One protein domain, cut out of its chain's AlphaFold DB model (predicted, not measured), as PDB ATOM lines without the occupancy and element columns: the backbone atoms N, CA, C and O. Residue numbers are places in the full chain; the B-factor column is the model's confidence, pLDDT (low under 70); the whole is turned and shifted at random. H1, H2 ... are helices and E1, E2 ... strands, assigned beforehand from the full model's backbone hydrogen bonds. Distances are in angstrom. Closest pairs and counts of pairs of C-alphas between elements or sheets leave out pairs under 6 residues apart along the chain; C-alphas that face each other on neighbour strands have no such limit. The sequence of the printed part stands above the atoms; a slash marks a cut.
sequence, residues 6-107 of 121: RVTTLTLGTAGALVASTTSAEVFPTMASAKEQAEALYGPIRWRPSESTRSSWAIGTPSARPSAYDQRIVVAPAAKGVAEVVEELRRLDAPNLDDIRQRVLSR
ATOM      1  N   ARG A   6      10.973 -35.430 -46.660       92.19
ATOM      2  CA  ARG A   6      12.079 -36.319 -47.014       92.19
ATOM      3  C   ARG A   6      12.840 -36.721 -45.761       92.19
ATOM      4  O   ARG A   6      12.850 -35.978 -44.776       92.19
ATOM      5  N   VAL A   7      13.524 -37.856 -45.828       92.00
ATOM      6  CA  VAL A   7      14.433 -38.302 -44.770       92.00
ATOM      7  C   VAL A   7      15.846 -37.877 -45.149       92.00
ATOM      8  O   VAL A   7      16.307 -38.097 -46.265       92.00
ATOM      9  N   THR A   8      16.541 -37.217 -44.234       91.81
ATOM     10  CA  THR A   8      17.946 -36.845 -44.373       91.81
ATOM     11  C   THR A   8      18.714 -37.416 -43.194       91.81
ATOM     12  O   THR A   8      18.443 -37.093 -42.042       91.81
ATOM     13  N   THR A   9      19.686 -38.257 -43.493       91.56
ATOM     14  CA  THR A   9      20.620 -38.814 -42.524       91.56
ATOM     15  C   THR A   9      21.863 -37.949 -42.505       91.56
ATOM     16  O   THR A   9      22.437 -37.664 -43.554       91.56
ATOM     17  N   LEU A  10      22.275 -37.531 -41.318       90.44
ATOM     18  CA  LEU A  10      23.480 -36.755 -41.083       90.44
ATOM     19  C   LEU A  10      24.443 -37.592 -40.252       90.44
ATOM     20  O   LEU A  10      24.057 -38.147 -39.224       90.44
ATOM     21  N   THR A  11      25.695 -37.640 -40.677       89.25
ATOM     22  CA  THR A  11      26.796 -38.217 -39.912       89.25
ATOM     23  C   THR A  11      27.652 -37.071 -39.413       89.25
ATOM     24  O   THR A  11      28.226 -36.326 -40.211       89.25
ATOM     25  N   LEU A  12      27.719 -36.913 -38.098       85.81
ATOM     26  CA  LEU A  12      28.460 -35.859 -37.428       85.81
ATOM     27  C   LEU A  12      29.759 -36.425 -36.849       85.81
ATOM     28  O   LEU A  12      29.784 -37.494 -36.239       85.81
ATOM     29  N   GLY A  13      30.847 -35.699 -37.061       80.56
ATOM     30  CA  GLY A  13      32.148 -35.960 -36.467       80.56
ATOM     31  C   GLY A  13      32.304 -35.283 -35.111       80.56
ATOM     32  O   GLY A  13      31.353 -34.780 -34.506       80.56
ATOM     33  N   THR A  14      33.546 -35.235 -34.643       75.00
ATOM     34  CA  THR A  14      33.915 -34.516 -33.424       75.00
ATOM     35  C   THR A  14      33.484 -33.045 -33.499       75.00
ATOM     36  O   THR A  14      33.516 -32.416 -34.557       75.00
ATOM     37  N   ALA A  15      33.022 -32.507 -32.366       70.69
ATOM     38  CA  ALA A  15      32.479 -31.148 -32.241       70.69
ATOM     39  C   ALA A  15      31.229 -30.835 -33.101       70.69
ATOM     40  O   ALA A  15      30.892 -29.667 -33.283       70.69
ATOM     41  N   GLY A  16      30.515 -31.848 -33.613       71.00
ATOM     42  CA  GLY A  16      29.269 -31.649 -34.365       71.00
ATOM     43  C   GLY A  16      29.472 -31.209 -35.820       71.00
ATOM     44  O   GLY A  16      28.543 -30.703 -36.453       71.00
ATOM     45  N   ALA A  17      30.678 -31.379 -36.370       79.56
ATOM     46  CA  ALA A  17      30.944 -31.117 -37.780       79.56
ATOM     47  C   ALA A  17      30.212 -32.135 -38.669       79.56
ATOM     48  O   ALA A  17      30.295 -33.335 -38.424       79.56
ATOM     49  N   LEU A  18      29.524 -31.680 -39.721       85.12
ATOM     50  CA  LEU A  18      28.909 -32.588 -40.692       85.12
ATOM     51  C   LEU A  18      30.005 -33.277 -41.515       85.12
ATOM     52  O   LEU A  18      30.729 -32.614 -42.252       85.12
ATOM     53  N   VAL A  19      30.098 -34.599 -41.400       87.50
ATOM     54  CA  VAL A  19      31.050 -35.442 -42.143       87.50
ATOM     55  C   VAL A  19      30.406 -35.987 -43.411       87.50
ATOM     56  O   VAL A  19      31.033 -36.016 -44.466       87.50
ATOM     57  N   ALA A  20      29.145 -36.405 -43.320       88.06
ATOM     58  CA  ALA A  20      28.390 -36.901 -44.461       88.06
ATOM     59  C   ALA A  20      26.901 -36.605 -44.298       88.06
ATOM     60  O   ALA A  20      26.385 -36.536 -43.182       88.06
ATOM     61  N   SER A  21      26.203 -36.473 -45.422       91.19
ATOM     62  CA  SER A  21      24.748 -36.385 -45.449       91.19
ATOM     63  C   SER A  21      24.188 -37.226 -46.581       91.19
ATOM     64  O   SER A  21      24.639 -37.093 -47.719       91.19
ATOM     65  N   THR A  22      23.152 -38.000 -46.291       90.62
ATOM     66  CA  THR A  22      22.426 -38.789 -47.287       90.62
ATOM     67  C   THR A  22      20.963 -38.401 -47.241       90.62
ATOM     68  O   THR A  22      20.339 -38.437 -46.185       90.62
ATOM     69  N   THR A  23      20.407 -38.017 -48.383       89.88
ATOM     70  CA  THR A  23      18.977 -37.722 -48.513       89.88
ATOM     71  C   THR A  23      18.284 -38.895 -49.189       89.88
ATOM     72  O   THR A  23      18.818 -39.430 -50.159       89.88
ATOM     73  N   SER A  24      17.102 -39.279 -48.708       87.88
ATOM     74  CA  SER A  24      16.254 -40.251 -49.396       87.88
ATOM     75  C   SER A  24      15.875 -39.744 -50.790       87.88
ATOM     76  O   SER A  24      15.477 -38.592 -50.951       87.88
ATOM     77  N   ALA A  25      15.979 -40.607 -51.803       85.44
ATOM     78  CA  ALA A  25      15.461 -40.301 -53.138       85.44
ATOM     79  C   ALA A  25      13.925 -40.199 -53.132       85.44
ATOM     80  O   ALA A  25      13.340 -39.435 -53.895       85.44
ATOM     81  N   GLU A  26      13.283 -40.952 -52.239       89.38
ATOM     82  CA  GLU A  26      11.846 -40.902 -52.017       89.38
ATOM     83  C   GLU A  26      11.435 -39.700 -51.166       89.38
ATOM     84  O   GLU A  26      12.113 -39.303 -50.209       89.38
ATOM     85  N   VAL A  27      10.268 -39.165 -51.518       91.81
ATOM     86  CA  VAL A  27       9.533 -38.170 -50.745       91.81
ATOM     87  C   VAL A  27       8.241 -38.796 -50.241       91.81
ATOM     88  O   VAL A  27       7.579 -39.551 -50.948       91.81
ATOM     89  N   PHE A  28       7.867 -38.455 -49.018       90.00
ATOM     90  CA  PHE A  28       6.718 -39.021 -48.332       90.00
ATOM     91  C   PHE A  28       5.607 -37.977 -48.211       90.00
ATOM     92  O   PHE A  28       5.885 -36.783 -48.055       90.00
ATOM     93  N   PRO A  29       4.335 -38.402 -48.241       88.19
ATOM     94  CA  PRO A  29       3.200 -37.494 -48.118       88.19
ATOM     95  C   PRO A  29       3.002 -36.978 -46.686       88.19
ATOM     96  O   PRO A  29       2.356 -35.951 -46.496       88.19
ATOM     97  N   THR A  30       3.530 -37.679 -45.674       87.81
ATOM     98  CA  THR A  30       3.361 -37.321 -44.259       87.81
ATOM     99  C   THR A  30       4.635 -37.561 -43.449       87.81
ATOM    100  O   THR A  30       5.451 -38.422 -43.786       87.81
ATOM    101  N   MET A  31       4.781 -36.835 -42.333       86.00
ATOM    102  CA  MET A  31       5.851 -37.080 -41.356       86.00
ATOM    103  C   MET A  31       5.793 -38.484 -40.751       86.00
ATOM    104  O   MET A  31       6.844 -39.044 -40.465       86.00
ATOM    105  N   ALA A  32       4.598 -39.046 -40.551       86.75
ATOM    106  CA  ALA A  32       4.443 -40.390 -39.996       86.75
ATOM    107  C   ALA A  32       5.070 -41.437 -40.927       86.75
ATOM    108  O   ALA A  32       5.979 -42.146 -40.510       86.75
ATOM    109  N   SER A  33       4.702 -41.414 -42.212       89.44
ATOM    110  CA  SER A  33       5.242 -42.347 -43.208       89.44
ATOM    111  C   SER A  33       6.763 -42.229 -43.358       89.44
ATOM    112  O   SER A  33       7.457 -43.232 -43.478       89.44
ATOM    113  N   ALA A  34       7.304 -41.007 -43.302       89.69
ATOM    114  CA  ALA A  34       8.751 -40.797 -43.346       89.69
ATOM    115  C   ALA A  34       9.475 -41.328 -42.097       89.69
ATOM    116  O   ALA A  34      10.573 -41.866 -42.215       89.69
ATOM    117  N   LYS A  35       8.877 -41.184 -40.905       89.06
ATOM    118  CA  LYS A  35       9.430 -41.736 -39.658       89.06
ATOM    119  C   LYS A  35       9.416 -43.259 -39.678       89.06
ATOM    120  O   LYS A  35      10.447 -43.856 -39.396       89.06
ATOM    121  N   GLU A  36       8.301 -43.867 -40.081       90.00
ATOM    122  CA  GLU A  36       8.189 -45.323 -40.222       90.00
ATOM    123  C   GLU A  36       9.235 -45.867 -41.200       90.00
ATOM    124  O   GLU A  36       9.948 -46.816 -40.877       90.00
ATOM    125  N   GLN A  37       9.407 -45.219 -42.357       89.81
ATOM    126  CA  GLN A  37      10.428 -45.627 -43.319       89.81
ATOM    127  C   GLN A  37      11.847 -45.451 -42.769       89.81
ATOM    128  O   GLN A  37      12.718 -46.288 -43.009       89.81
ATOM    129  N   ALA A  38      12.101 -44.374 -42.025       89.12
ATOM    130  CA  ALA A  38      13.390 -44.169 -41.388       89.12
ATOM    131  C   ALA A  38      13.684 -45.248 -40.333       89.12
ATOM    132  O   ALA A  38      14.799 -45.761 -40.289       89.12
ATOM    133  N   GLU A  39      12.698 -45.632 -39.523       90.25
ATOM    134  CA  GLU A  39      12.852 -46.707 -38.537       90.25
ATOM    135  C   GLU A  39      13.019 -48.080 -39.199       90.25
ATOM    136  O   GLU A  39      13.808 -48.901 -38.731       90.25
ATOM    137  N   ALA A  40      12.370 -48.312 -40.343       88.62
ATOM    138  CA  ALA A  40      12.585 -49.515 -41.143       88.62
ATOM    139  C   ALA A  40      14.019 -49.606 -41.703       88.62
ATOM    140  O   ALA A  40      14.578 -50.697 -41.786       88.62
ATOM    141  N   LEU A  41      14.628 -48.472 -42.074       86.69
ATOM    142  CA  LEU A  41      15.977 -48.422 -42.657       86.69
ATOM    143  C   LEU A  41      17.097 -48.419 -41.612       86.69
ATOM    144  O   LEU A  41      18.144 -49.026 -41.829       86.69
ATOM    145  N   TYR A  42      16.904 -47.707 -40.502       85.06
ATOM    146  CA  TYR A  42      17.954 -47.435 -39.515       85.06
ATOM    147  C   TYR A  42      17.719 -48.127 -38.165       85.06
ATOM    148  O   TYR A  42      18.527 -47.977 -37.245       85.06
ATOM    149  N   GLY A  43      16.642 -48.906 -38.043       87.31
ATOM    150  CA  GLY A  43      16.222 -49.538 -36.798       87.31
ATOM    151  C   GLY A  43      15.520 -48.558 -35.851       87.31
ATOM    152  O   GLY A  43      15.122 -47.474 -36.267       87.31
ATOM    153  N   PRO A  44      15.369 -48.905 -34.561       88.25
ATOM    154  CA  PRO A  44      14.646 -48.071 -33.603       88.25
ATOM    155  C   PRO A  44      15.271 -46.678 -33.470       88.25
ATOM    156  O   PRO A  44      16.451 -46.557 -33.112       88.25
ATOM    157  N   ILE A  45      14.487 -45.622 -33.696       89.19
ATOM    158  CA  ILE A  45      14.964 -44.236 -33.611       89.19
ATOM    159  C   ILE A  45      14.387 -43.566 -32.366       89.19
ATOM    160  O   ILE A  45      13.178 -43.467 -32.173       89.19
ATOM    161  N   ARG A  46      15.266 -43.010 -31.528       88.62
ATOM    162  CA  ARG A  46      14.848 -42.127 -30.438       88.62
ATOM    163  C   ARG A  46      14.600 -40.726 -30.992       88.62
ATOM    164  O   ARG A  46      15.529 -39.927 -31.118       88.62
ATOM    165  N   TRP A  47      13.344 -40.435 -31.312       86.38
ATOM    166  CA  TRP A  47      12.880 -39.105 -31.706       86.38
ATOM    167  C   TRP A  47      12.908 -38.129 -30.516       86.38
ATOM    168  O   TRP A  47      12.554 -38.498 -29.396       86.38
ATOM    169  N   ARG A  48      13.339 -36.877 -30.733       81.81
ATOM    170  CA  ARG A  48      13.348 -35.846 -29.678       81.81
ATOM    171  C   ARG A  48      11.903 -35.490 -29.259       81.81
ATOM    172  O   ARG A  48      11.129 -35.057 -30.111       81.81
ATOM    173  N   PRO A  49      11.535 -35.593 -27.966       65.81
ATOM    174  CA  PRO A  49      10.163 -35.362 -27.505       65.81
ATOM    175  C   PRO A  49       9.723 -33.893 -27.604       65.81
ATOM    176  O   PRO A  49       8.555 -33.623 -27.874       65.81
ATOM    177  N   SER A  50      10.652 -32.943 -27.468       63.31
ATOM    178  CA  SER A  50      10.404 -31.503 -27.653       63.31
ATOM    179  C   SER A  50       9.997 -31.139 -29.087       63.31
ATOM    180  O   SER A  50       9.388 -30.098 -29.307       63.31
ATOM    181  N   GLU A  51      10.291 -32.020 -30.048       60.84
ATOM    182  CA  GLU A  51       9.972 -31.853 -31.468       60.84
ATOM    183  C   GLU A  51       8.654 -32.548 -31.857       60.84
ATOM    184  O   GLU A  51       8.173 -32.384 -32.973       60.84
ATOM    185  N   SER A  52       8.019 -33.298 -30.945       50.69
ATOM    186  CA  SER A  52       6.761 -34.026 -31.210       50.69
ATOM    187  C   SER A  52       5.598 -33.108 -31.593       50.69
ATOM    188  O   SER A  52       4.642 -33.554 -32.223       50.69
ATOM    189  N   THR A  53       5.668 -31.834 -31.201       52.62
ATOM    190  CA  THR A  53       4.653 -30.809 -31.476       52.62
ATOM    191  C   THR A  53       4.921 -30.032 -32.766       52.62
ATOM    192  O   THR A  53       4.031 -29.330 -33.247       52.62
ATOM    193  N   ARG A  54       6.113 -30.160 -33.369       63.41
ATOM    194  CA  ARG A  54       6.439 -29.518 -34.646       63.41
ATOM    195  C   ARG A  54       5.961 -30.399 -35.790       63.41
ATOM    196  O   ARG A  54       6.516 -31.452 -36.065       63.41
ATOM    197  N   SER A  55       4.945 -29.938 -36.511       63.31
ATOM    198  CA  SER A  55       4.406 -30.638 -37.690       63.31
ATOM    199  C   SER A  55       5.346 -30.604 -38.904       63.31
ATOM    200  O   SER A  55       5.054 -31.228 -39.919       63.31
ATOM    201  N   SER A  56       6.448 -29.854 -38.817       74.56
ATOM    202  CA  SER A  56       7.363 -29.584 -39.925       74.56
ATOM    203  C   SER A  56       8.725 -30.266 -39.802       74.56
ATOM    204  O   SER A  56       9.367 -30.439 -40.830       74.56
ATOM    205  N   TRP A  57       9.173 -30.645 -38.600       82.50
ATOM    206  CA  TRP A  57      10.503 -31.219 -38.371       82.50
ATOM    207  C   TRP A  57      10.456 -32.335 -37.342       82.50
ATOM    208  O   TRP A  57       9.794 -32.221 -36.315       82.50
ATOM    209  N   ALA A  58      11.219 -33.393 -37.591       85.94
ATOM    210  CA  ALA A  58      11.538 -34.373 -36.571       85.94
ATOM    211  C   ALA A  58      13.007 -34.760 -36.659       85.94
ATOM    212  O   ALA A  58      13.516 -35.064 -37.735       85.94
ATOM    213  N   ILE A  59      13.676 -34.778 -35.511       88.38
ATOM    214  CA  ILE A  59      15.070 -35.199 -35.400       88.38
ATOM    215  C   ILE A  59      15.132 -36.361 -34.426       88.38
ATOM    216  O   ILE A  59      14.559 -36.317 -33.331       88.38
ATOM    217  N   GLY A  60      15.818 -37.414 -34.840       88.56
ATOM    218  CA  GLY A  60      15.973 -38.636 -34.085       88.56
ATOM    219  C   GLY A  60      17.398 -39.153 -34.130       88.56
ATOM    220  O   GLY A  60      18.197 -38.785 -34.989       88.56
ATOM    221  N   THR A  61      17.717 -39.998 -33.161       88.56
ATOM    222  CA  THR A  61      19.016 -40.673 -33.073       88.56
ATOM    223  C   THR A  61      18.768 -42.175 -33.187       88.56
ATOM    224  O   THR A  61      17.948 -42.683 -32.416       88.56
ATOM    225  N   PRO A  62      19.401 -42.888 -34.135       86.94
ATOM    226  CA  PRO A  62      19.309 -44.341 -34.199       86.94
ATOM    227  C   PRO A  62      19.803 -44.955 -32.890       86.94
ATOM    228  O   PRO A  62      20.789 -44.497 -32.317       86.94
ATOM    229  N   SER A  63      19.148 -46.015 -32.426       79.69
ATOM    230  CA  SER A  63      19.538 -46.718 -31.194       79.69
ATOM    231  C   SER A  63      20.714 -47.688 -31.396       79.69
ATOM    232  O   SER A  63      21.094 -48.397 -30.466       79.69
ATOM    233  N   ALA A  64      21.261 -47.774 -32.615       66.00
ATOM    234  CA  ALA A  64      22.342 -48.691 -32.962       66.00
ATOM    235  C   ALA A  64      23.677 -48.334 -32.269       66.00
ATOM    236  O   ALA A  64      23.876 -47.219 -31.798       66.00
ATOM    237  N   ARG A  65      24.567 -49.339 -32.187       55.62
ATOM    238  CA  ARG A  65      25.807 -49.401 -31.381       55.62
ATOM    239  C   ARG A  65      26.679 -48.132 -31.416       55.62
ATOM    240  O   ARG A  65      26.718 -47.456 -32.440       55.62
ATOM    241  N   PRO A  66      27.464 -47.878 -30.347       55.19
ATOM    242  CA  PRO A  66      28.395 -46.754 -30.287       55.19
ATOM    243  C   PRO A  66      29.322 -46.750 -31.506       55.19
ATOM    244  O   PRO A  66      30.109 -47.674 -31.710       55.19
ATOM    245  N   SER A  67      29.200 -45.702 -32.313       64.56
ATOM    246  CA  SER A  67      30.094 -45.382 -33.420       64.56
ATOM    247  C   SER A  67      30.950 -44.183 -33.018       64.56
ATOM    248  O   SER A  67      30.552 -43.385 -32.171       64.56
ATOM    249  N   ALA A  68      32.127 -44.035 -33.629       69.00
ATOM    250  CA  ALA A  68      32.953 -42.835 -33.456       69.00
ATOM    251  C   ALA A  68      32.272 -41.563 -34.008       69.00
ATOM    252  O   ALA A  68      32.718 -40.452 -33.729       69.00
ATOM    253  N   TYR A  69      31.200 -41.739 -34.786       74.62
ATOM    254  CA  TYR A  69      30.403 -40.683 -35.390       74.62
ATOM    255  C   TYR A  69      28.988 -40.676 -34.812       74.62
ATOM    256  O   TYR A  69      28.384 -41.733 -34.619       74.62
ATOM    257  N   ASP A  70      28.450 -39.482 -34.580       83.50
ATOM    258  CA  ASP A  70      27.070 -39.288 -34.135       83.50
ATOM    259  C   ASP A  70      26.154 -39.254 -35.361       83.50
ATOM    260  O   ASP A  70      26.306 -38.409 -36.244       83.50
ATOM    261  N   GLN A  71      25.221 -40.200 -35.456       87.56
ATOM    262  CA  GLN A  71      24.284 -40.266 -36.574       87.56
ATOM    263  C   GLN A  71      22.944 -39.648 -36.174       87.56
ATOM    264  O   GLN A  71      22.332 -40.040 -35.180       87.56
ATOM    265  N   ARG A  72      22.450 -38.714 -36.985       89.19
ATOM    266  CA  ARG A  72      21.138 -38.083 -36.818       89.19
ATOM    267  C   ARG A  72      20.250 -38.380 -38.004       89.19
ATOM    268  O   ARG A  72      20.669 -38.280 -39.153       89.19
ATOM    269  N   ILE A  73      19.002 -38.706 -37.709       91.00
ATOM    270  CA  ILE A  73      17.946 -38.859 -38.698       91.00
ATOM    271  C   ILE A  73      17.057 -37.633 -38.616       91.00
ATOM    272  O   ILE A  73      16.543 -37.306 -37.549       91.00
ATOM    273  N   VAL A  74      16.875 -36.962 -39.744       91.31
ATOM    274  CA  VAL A  74      16.074 -35.751 -39.853       91.31
ATOM    275  C   VAL A  74      14.955 -35.976 -40.856       91.31
ATOM    276  O   VAL A  74      15.200 -36.351 -41.997       91.31
ATOM    277  N   VAL A  75      13.722 -35.715 -40.444       91.12
ATOM    278  CA  VAL A  75      12.547 -35.659 -41.314       91.12
ATOM    279  C   VAL A  75      12.150 -34.197 -41.445       91.12
ATOM    280  O   VAL A  75      11.858 -33.546 -40.444       91.12
ATOM    281  N   ALA A  76      12.168 -33.679 -42.670       90.44
ATOM    282  CA  ALA A  76      11.911 -32.271 -42.973       90.44
ATOM    283  C   ALA A  76      11.187 -32.133 -44.325       90.44
ATOM    284  O   ALA A  76      11.160 -33.096 -45.097       90.44
ATOM    285  N   PRO A  77      10.605 -30.966 -44.663       89.81
ATOM    286  CA  PRO A  77       9.955 -30.754 -45.952       89.81
ATOM    287  C   PRO A  77      10.916 -31.018 -47.112       89.81
ATOM    288  O   PRO A  77      12.077 -30.622 -47.056       89.81
ATOM    289  N   ALA A  78      10.435 -31.640 -48.190       87.94
ATOM    290  CA  ALA A  78      11.279 -32.045 -49.315       87.94
ATOM    291  C   ALA A  78      11.987 -30.862 -50.002       87.94
ATOM    292  O   ALA A  78      13.082 -31.021 -50.539       87.94
ATOM    293  N   ALA A  79      11.383 -29.671 -49.932       87.00
ATOM    294  CA  ALA A  79      11.953 -28.425 -50.436       87.00
ATOM    295  C   ALA A  79      13.161 -27.918 -49.626       87.00
ATOM    296  O   ALA A  79      13.872 -27.039 -50.103       87.00
ATOM    297  N   LYS A  80      13.393 -28.436 -48.411       85.31
ATOM    298  CA  LYS A  80      14.512 -28.017 -47.566       85.31
ATOM    299  C   LYS A  80      15.808 -28.678 -48.014       85.31
ATOM    300  O   LYS A  80      15.906 -29.904 -48.116       85.31
ATOM    301  N   GLY A  81      16.816 -27.846 -48.254       84.88
ATOM    302  CA  GLY A  81      18.166 -28.304 -48.563       84.88
ATOM    303  C   GLY A  81      18.901 -28.830 -47.327       84.88
ATOM    304  O   GLY A  81      18.544 -28.525 -46.190       84.88
ATOM    305  N   VAL A  82      19.989 -29.576 -47.543       86.06
ATOM    306  CA  VAL A  82      20.851 -30.067 -46.448       86.06
ATOM    307  C   VAL A  82      21.419 -28.908 -45.619       86.06
ATOM    308  O   VAL A  82      21.517 -29.032 -44.404       86.06
ATOM    309  N   ALA A  83      21.745 -27.772 -46.244       86.00
ATOM    310  CA  ALA A  83      22.244 -26.593 -45.534       86.00
ATOM    311  C   ALA A  83      21.244 -26.090 -44.478       86.00
ATOM    312  O   ALA A  83      21.611 -25.930 -43.318       86.00
ATOM    313  N   GLU A  84      19.968 -25.952 -44.849       86.62
ATOM    314  CA  GLU A  84      18.907 -25.543 -43.922       86.62
ATOM    315  C   GLU A  84      18.695 -26.577 -42.809       86.62
ATOM    316  O   GLU A  84      18.463 -26.218 -41.658       86.62
ATOM    317  N   VAL A  85      18.828 -27.866 -43.137       86.69
ATOM    318  CA  VAL A  85      18.785 -28.977 -42.172       86.69
ATOM    319  C   VAL A  85      19.899 -28.905 -41.145       86.69
ATOM    320  O   VAL A  85      19.651 -29.091 -39.954       86.69
ATOM    321  N   VAL A  86      21.109 -28.583 -41.575       85.50
ATOM    322  CA  VAL A  86      22.245 -28.415 -40.672       85.50
ATOM    323  C   VAL A  86      22.088 -27.154 -39.824       85.50
ATOM    324  O   VAL A  86      22.403 -27.182 -38.638       85.50
ATOM    325  N   GLU A  87      21.600 -26.052 -40.397       85.25
ATOM    326  CA  GLU A  87      21.350 -24.820 -39.645       85.25
ATOM    327  C   GLU A  87      20.281 -25.004 -38.568       85.25
ATOM    328  O   GLU A  87      20.490 -24.579 -37.432       85.25
ATOM    329  N   GLU A  88      19.170 -25.667 -38.889       82.12
ATOM    330  CA  GLU A  88      18.121 -25.957 -37.910       82.12
ATOM    331  C   GLU A  88      18.640 -26.890 -36.810       82.12
ATOM    332  O   GLU A  88      18.443 -26.624 -35.626       82.12
ATOM    333  N   LEU A  89      19.401 -27.930 -37.171       80.50
ATOM    334  CA  LEU A  89      20.041 -28.800 -36.183       80.50
ATOM    335  C   LEU A  89      20.967 -28.006 -35.247       80.50
ATOM    336  O   LEU A  89      20.878 -28.142 -34.031       80.50
ATOM    337  N   ARG A  90      21.803 -27.113 -35.793       81.25
ATOM    338  CA  ARG A  90      22.682 -26.246 -34.990       81.25
ATOM    339  C   ARG A  90      21.904 -25.320 -34.066       81.25
ATOM    340  O   ARG A  90      22.331 -25.124 -32.936       81.25
ATOM    341  N   ARG A  91      20.778 -24.755 -34.514       77.75
ATOM    342  CA  ARG A  91      19.907 -23.931 -33.656       77.75
ATOM    343  C   ARG A  91      19.344 -24.731 -32.486       77.75
ATOM    344  O   ARG A  91      19.183 -24.180 -31.405       77.75
ATOM    345  N   LEU A  92      19.071 -26.015 -32.697       72.44
ATOM    346  CA  LEU A  92      18.515 -26.909 -31.683       72.44
ATOM    347  C   LEU A  92      19.556 -27.494 -30.724       72.44
ATOM    348  O   LEU A  92      19.196 -27.896 -29.617       72.44
ATOM    349  N   ASP A  93      20.813 -27.601 -31.145       73.44
ATOM    350  CA  ASP A  93      21.929 -27.997 -30.278       73.44
ATOM    351  C   ASP A  93      22.660 -26.791 -29.669       73.44
ATOM    352  O   ASP A  93      23.492 -26.956 -28.775       73.44
ATOM    353  N   ALA A  94      22.330 -25.570 -30.102       70.44
ATOM    354  CA  ALA A  94      22.840 -24.359 -29.490       70.44
ATOM    355  C   ALA A  94      22.411 -24.310 -28.014       70.44
ATOM    356  O   ALA A  94      21.228 -24.488 -27.697       70.44
ATOM    357  N   PRO A  95      23.348 -24.056 -27.088       64.38
ATOM    358  CA  PRO A  95      22.996 -23.912 -25.691       64.38
ATOM    359  C   PRO A  95      22.045 -22.725 -25.522       64.38
ATOM    360  O   PRO A  95      22.316 -21.629 -26.016       64.38
ATOM    361  N   ASN A  96      20.948 -22.930 -24.792       69.25
ATOM    362  CA  ASN A  96      20.074 -21.828 -24.419       69.25
ATOM    363  C   ASN A  96      20.845 -20.898 -23.471       69.25
ATOM    364  O   ASN A  96      21.055 -21.214 -22.297       69.25
ATOM    365  N   LEU A  97      21.301 -19.762 -24.003       63.97
ATOM    366  CA  LEU A  97      22.065 -18.764 -23.258       63.97
ATOM    367  C   LEU A  97      21.299 -18.256 -22.037       63.97
ATOM    368  O   LEU A  97      21.931 -17.909 -21.043       63.97
ATOM    369  N   ASP A  98      19.966 -18.254 -22.082       66.62
ATOM    370  CA  ASP A  98      19.135 -17.836 -20.956       66.62
ATOM    371  C   ASP A  98      19.176 -18.859 -19.812       66.62
ATOM    372  O   ASP A  98      19.360 -18.482 -18.661       66.62
ATOM    373  N   ASP A  99      19.156 -20.162 -20.114       68.94
ATOM    374  CA  ASP A  99      19.322 -21.227 -19.110       68.94
ATOM    375  C   ASP A  99      20.723 -21.198 -18.481       68.94
ATOM    376  O   ASP A  99      20.884 -21.292 -17.260       68.94
ATOM    377  N   ILE A 100      21.754 -20.966 -19.302       70.25
ATOM    378  CA  ILE A 100      23.125 -20.756 -18.819       70.25
ATOM    379  C   ILE A 100      23.187 -19.517 -17.929       70.25
ATOM    380  O   ILE A 100      23.774 -19.572 -16.847       70.25
ATOM    381  N   ARG A 101      22.568 -18.410 -18.349       72.69
ATOM    382  CA  ARG A 101      22.521 -17.164 -17.583       72.69
ATOM    383  C   ARG A 101      21.812 -17.374 -16.250       72.69
ATOM    384  O   ARG A 101      22.367 -16.997 -15.225       72.69
ATOM    385  N   GLN A 102      20.656 -18.030 -16.237       72.56
ATOM    386  CA  GLN A 102      19.919 -18.375 -15.020       72.56
ATOM    387  C   GLN A 102      20.730 -19.303 -14.111       72.56
ATOM    388  O   GLN A 102      20.782 -19.077 -12.906       72.56
ATOM    389  N   ARG A 103      21.449 -20.294 -14.656       72.88
ATOM    390  CA  ARG A 103      22.377 -21.137 -13.881       72.88
ATOM    391  C   ARG A 103      23.552 -20.362 -13.297       72.88
ATOM    392  O   ARG A 103      23.949 -20.653 -12.173       72.88
ATOM    393  N   VAL A 104      24.132 -19.418 -14.036       76.94
ATOM    394  CA  VAL A 104      25.228 -18.566 -13.546       76.94
ATOM    395  C   VAL A 104      24.718 -17.633 -12.449       76.94
ATOM    396  O   VAL A 104      25.327 -17.576 -11.385       76.94
ATOM    397  N   LEU A 105      23.568 -16.987 -12.657       75.19
ATOM    398  CA  LEU A 105      22.919 -16.122 -11.668       75.19
ATOM    399  C   LEU A 105      22.519 -16.897 -10.407       75.19
ATOM    400  O   LEU A 105      22.783 -16.442  -9.304       75.19
ATOM    401  N   SER A 106      21.976 -18.107 -10.553       71.06
ATOM    402  CA  SER A 106      21.585 -18.965  -9.422       71.06
ATOM    403  C   SER A 106      22.786 -19.495  -8.627       71.06
ATOM    404  O   SER A 106      22.653 -19.859  -7.461       71.06
ATOM    405  N   ARG A 107      23.972 -19.567  -9.250       70.50
ATOM    406  CA  ARG A 107      25.239 -19.924  -8.588       70.50
ATOM    407  C   ARG A 107      25.936 -18.722  -7.959       70.50
ATOM    408  O   ARG A 107      26.748 -18.914  -7.056       70.50
TER     409      ARG A 107
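AT A GLANCE: This is residues 6 to 107 of the 121 residues of an uncharacterized protein of Nocardia farcinica (UniProt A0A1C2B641). A strongly twisted sheet of five strands curls round helix H1 on one face, helix H2 packs on its other face over E5, E1 and E2, and residues 94 to 107, with helix H3, stick out from this body as a free arm. The sheet's order is E2, E1, E5, E4, E3, antiparallel throughout. The printed part has 102 residues, with three named helices and five named strands in the order E1, E2, H1, E3, E4, E5, H2, H3; the class is mixed, helices and strands. The whole is elongated, spanning 49 by 31 by 25 A, and only just compact, close to loose, with a radius of gyration of the C-alphas of 14.9 A.

HOW THE PARTS SIT: E1, residues 6 to 12, and E2, residues 18 to 28, form a hairpin; N 9 and O 22 are 2.8 A apart, within hydrogen-bond range. E2, an edge strand, bends by 68 degrees at residue 25. H1, residues 31 to 42, is on the sheet; its closest C-alphas to E5, residues 70 to 77, are those of Ala 34 and Val 75, 6.7 A apart. E3, residues 45 to 47, E4, residues 58 to 62, and E5 make a meander, each strand the antiparallel neighbour of the one before. N 46 and O 61 pair E3 with E4 at 2.8 A, and N 60 and O 73 pair E4 with E5 at 2.8 A. E4's pairing is staggered: residues 58 to 60 pair with E5, residues 60 to 62 with E3. E5 and E1 are antiparallel neighbours at 155 degrees, with N 8 and O 74 at 2.7 A. H2, residues 82 to 93, is on the opposite face from H1, giving three layers, helices on both faces of a sheet; the closest C-alphas of H2 and E5 are those of Val 85 and Val 74, 7.7 A apart. H3, residues 97 to 107, is not on the sheet and is apart from H2. In H1, H2 and H3 every O i to N i+4 pair is within hydrogen-bond range.

IN THESE COORDINATES: E1 begins at C-alpha 6, (12.079, -36.319, -47.014), and is 19.0 A long. E2 measures 24.3 A, H1 16.0 A, E3 5.9 A, E4 12.9 A and E5 22.5 A. H2 begins at C-alpha 82, (20.851, -30.067, -46.448), and is 16.3 A long. H3, 15.1 A long, ends at C-alpha 107, (25.239, -19.924, -8.588).

THE WHOLE: The C-alphas farthest apart are those of Glu 26 and Arg 107, 50.1 A. Without the residues that stand free, the body spans 34 by 27 by 25 A. The printed part has no cut and no long link. The mean pLDDT of the printed part is 80.9, and residues 49 to 55, 64 to 68 and 95 to 99 are under 70.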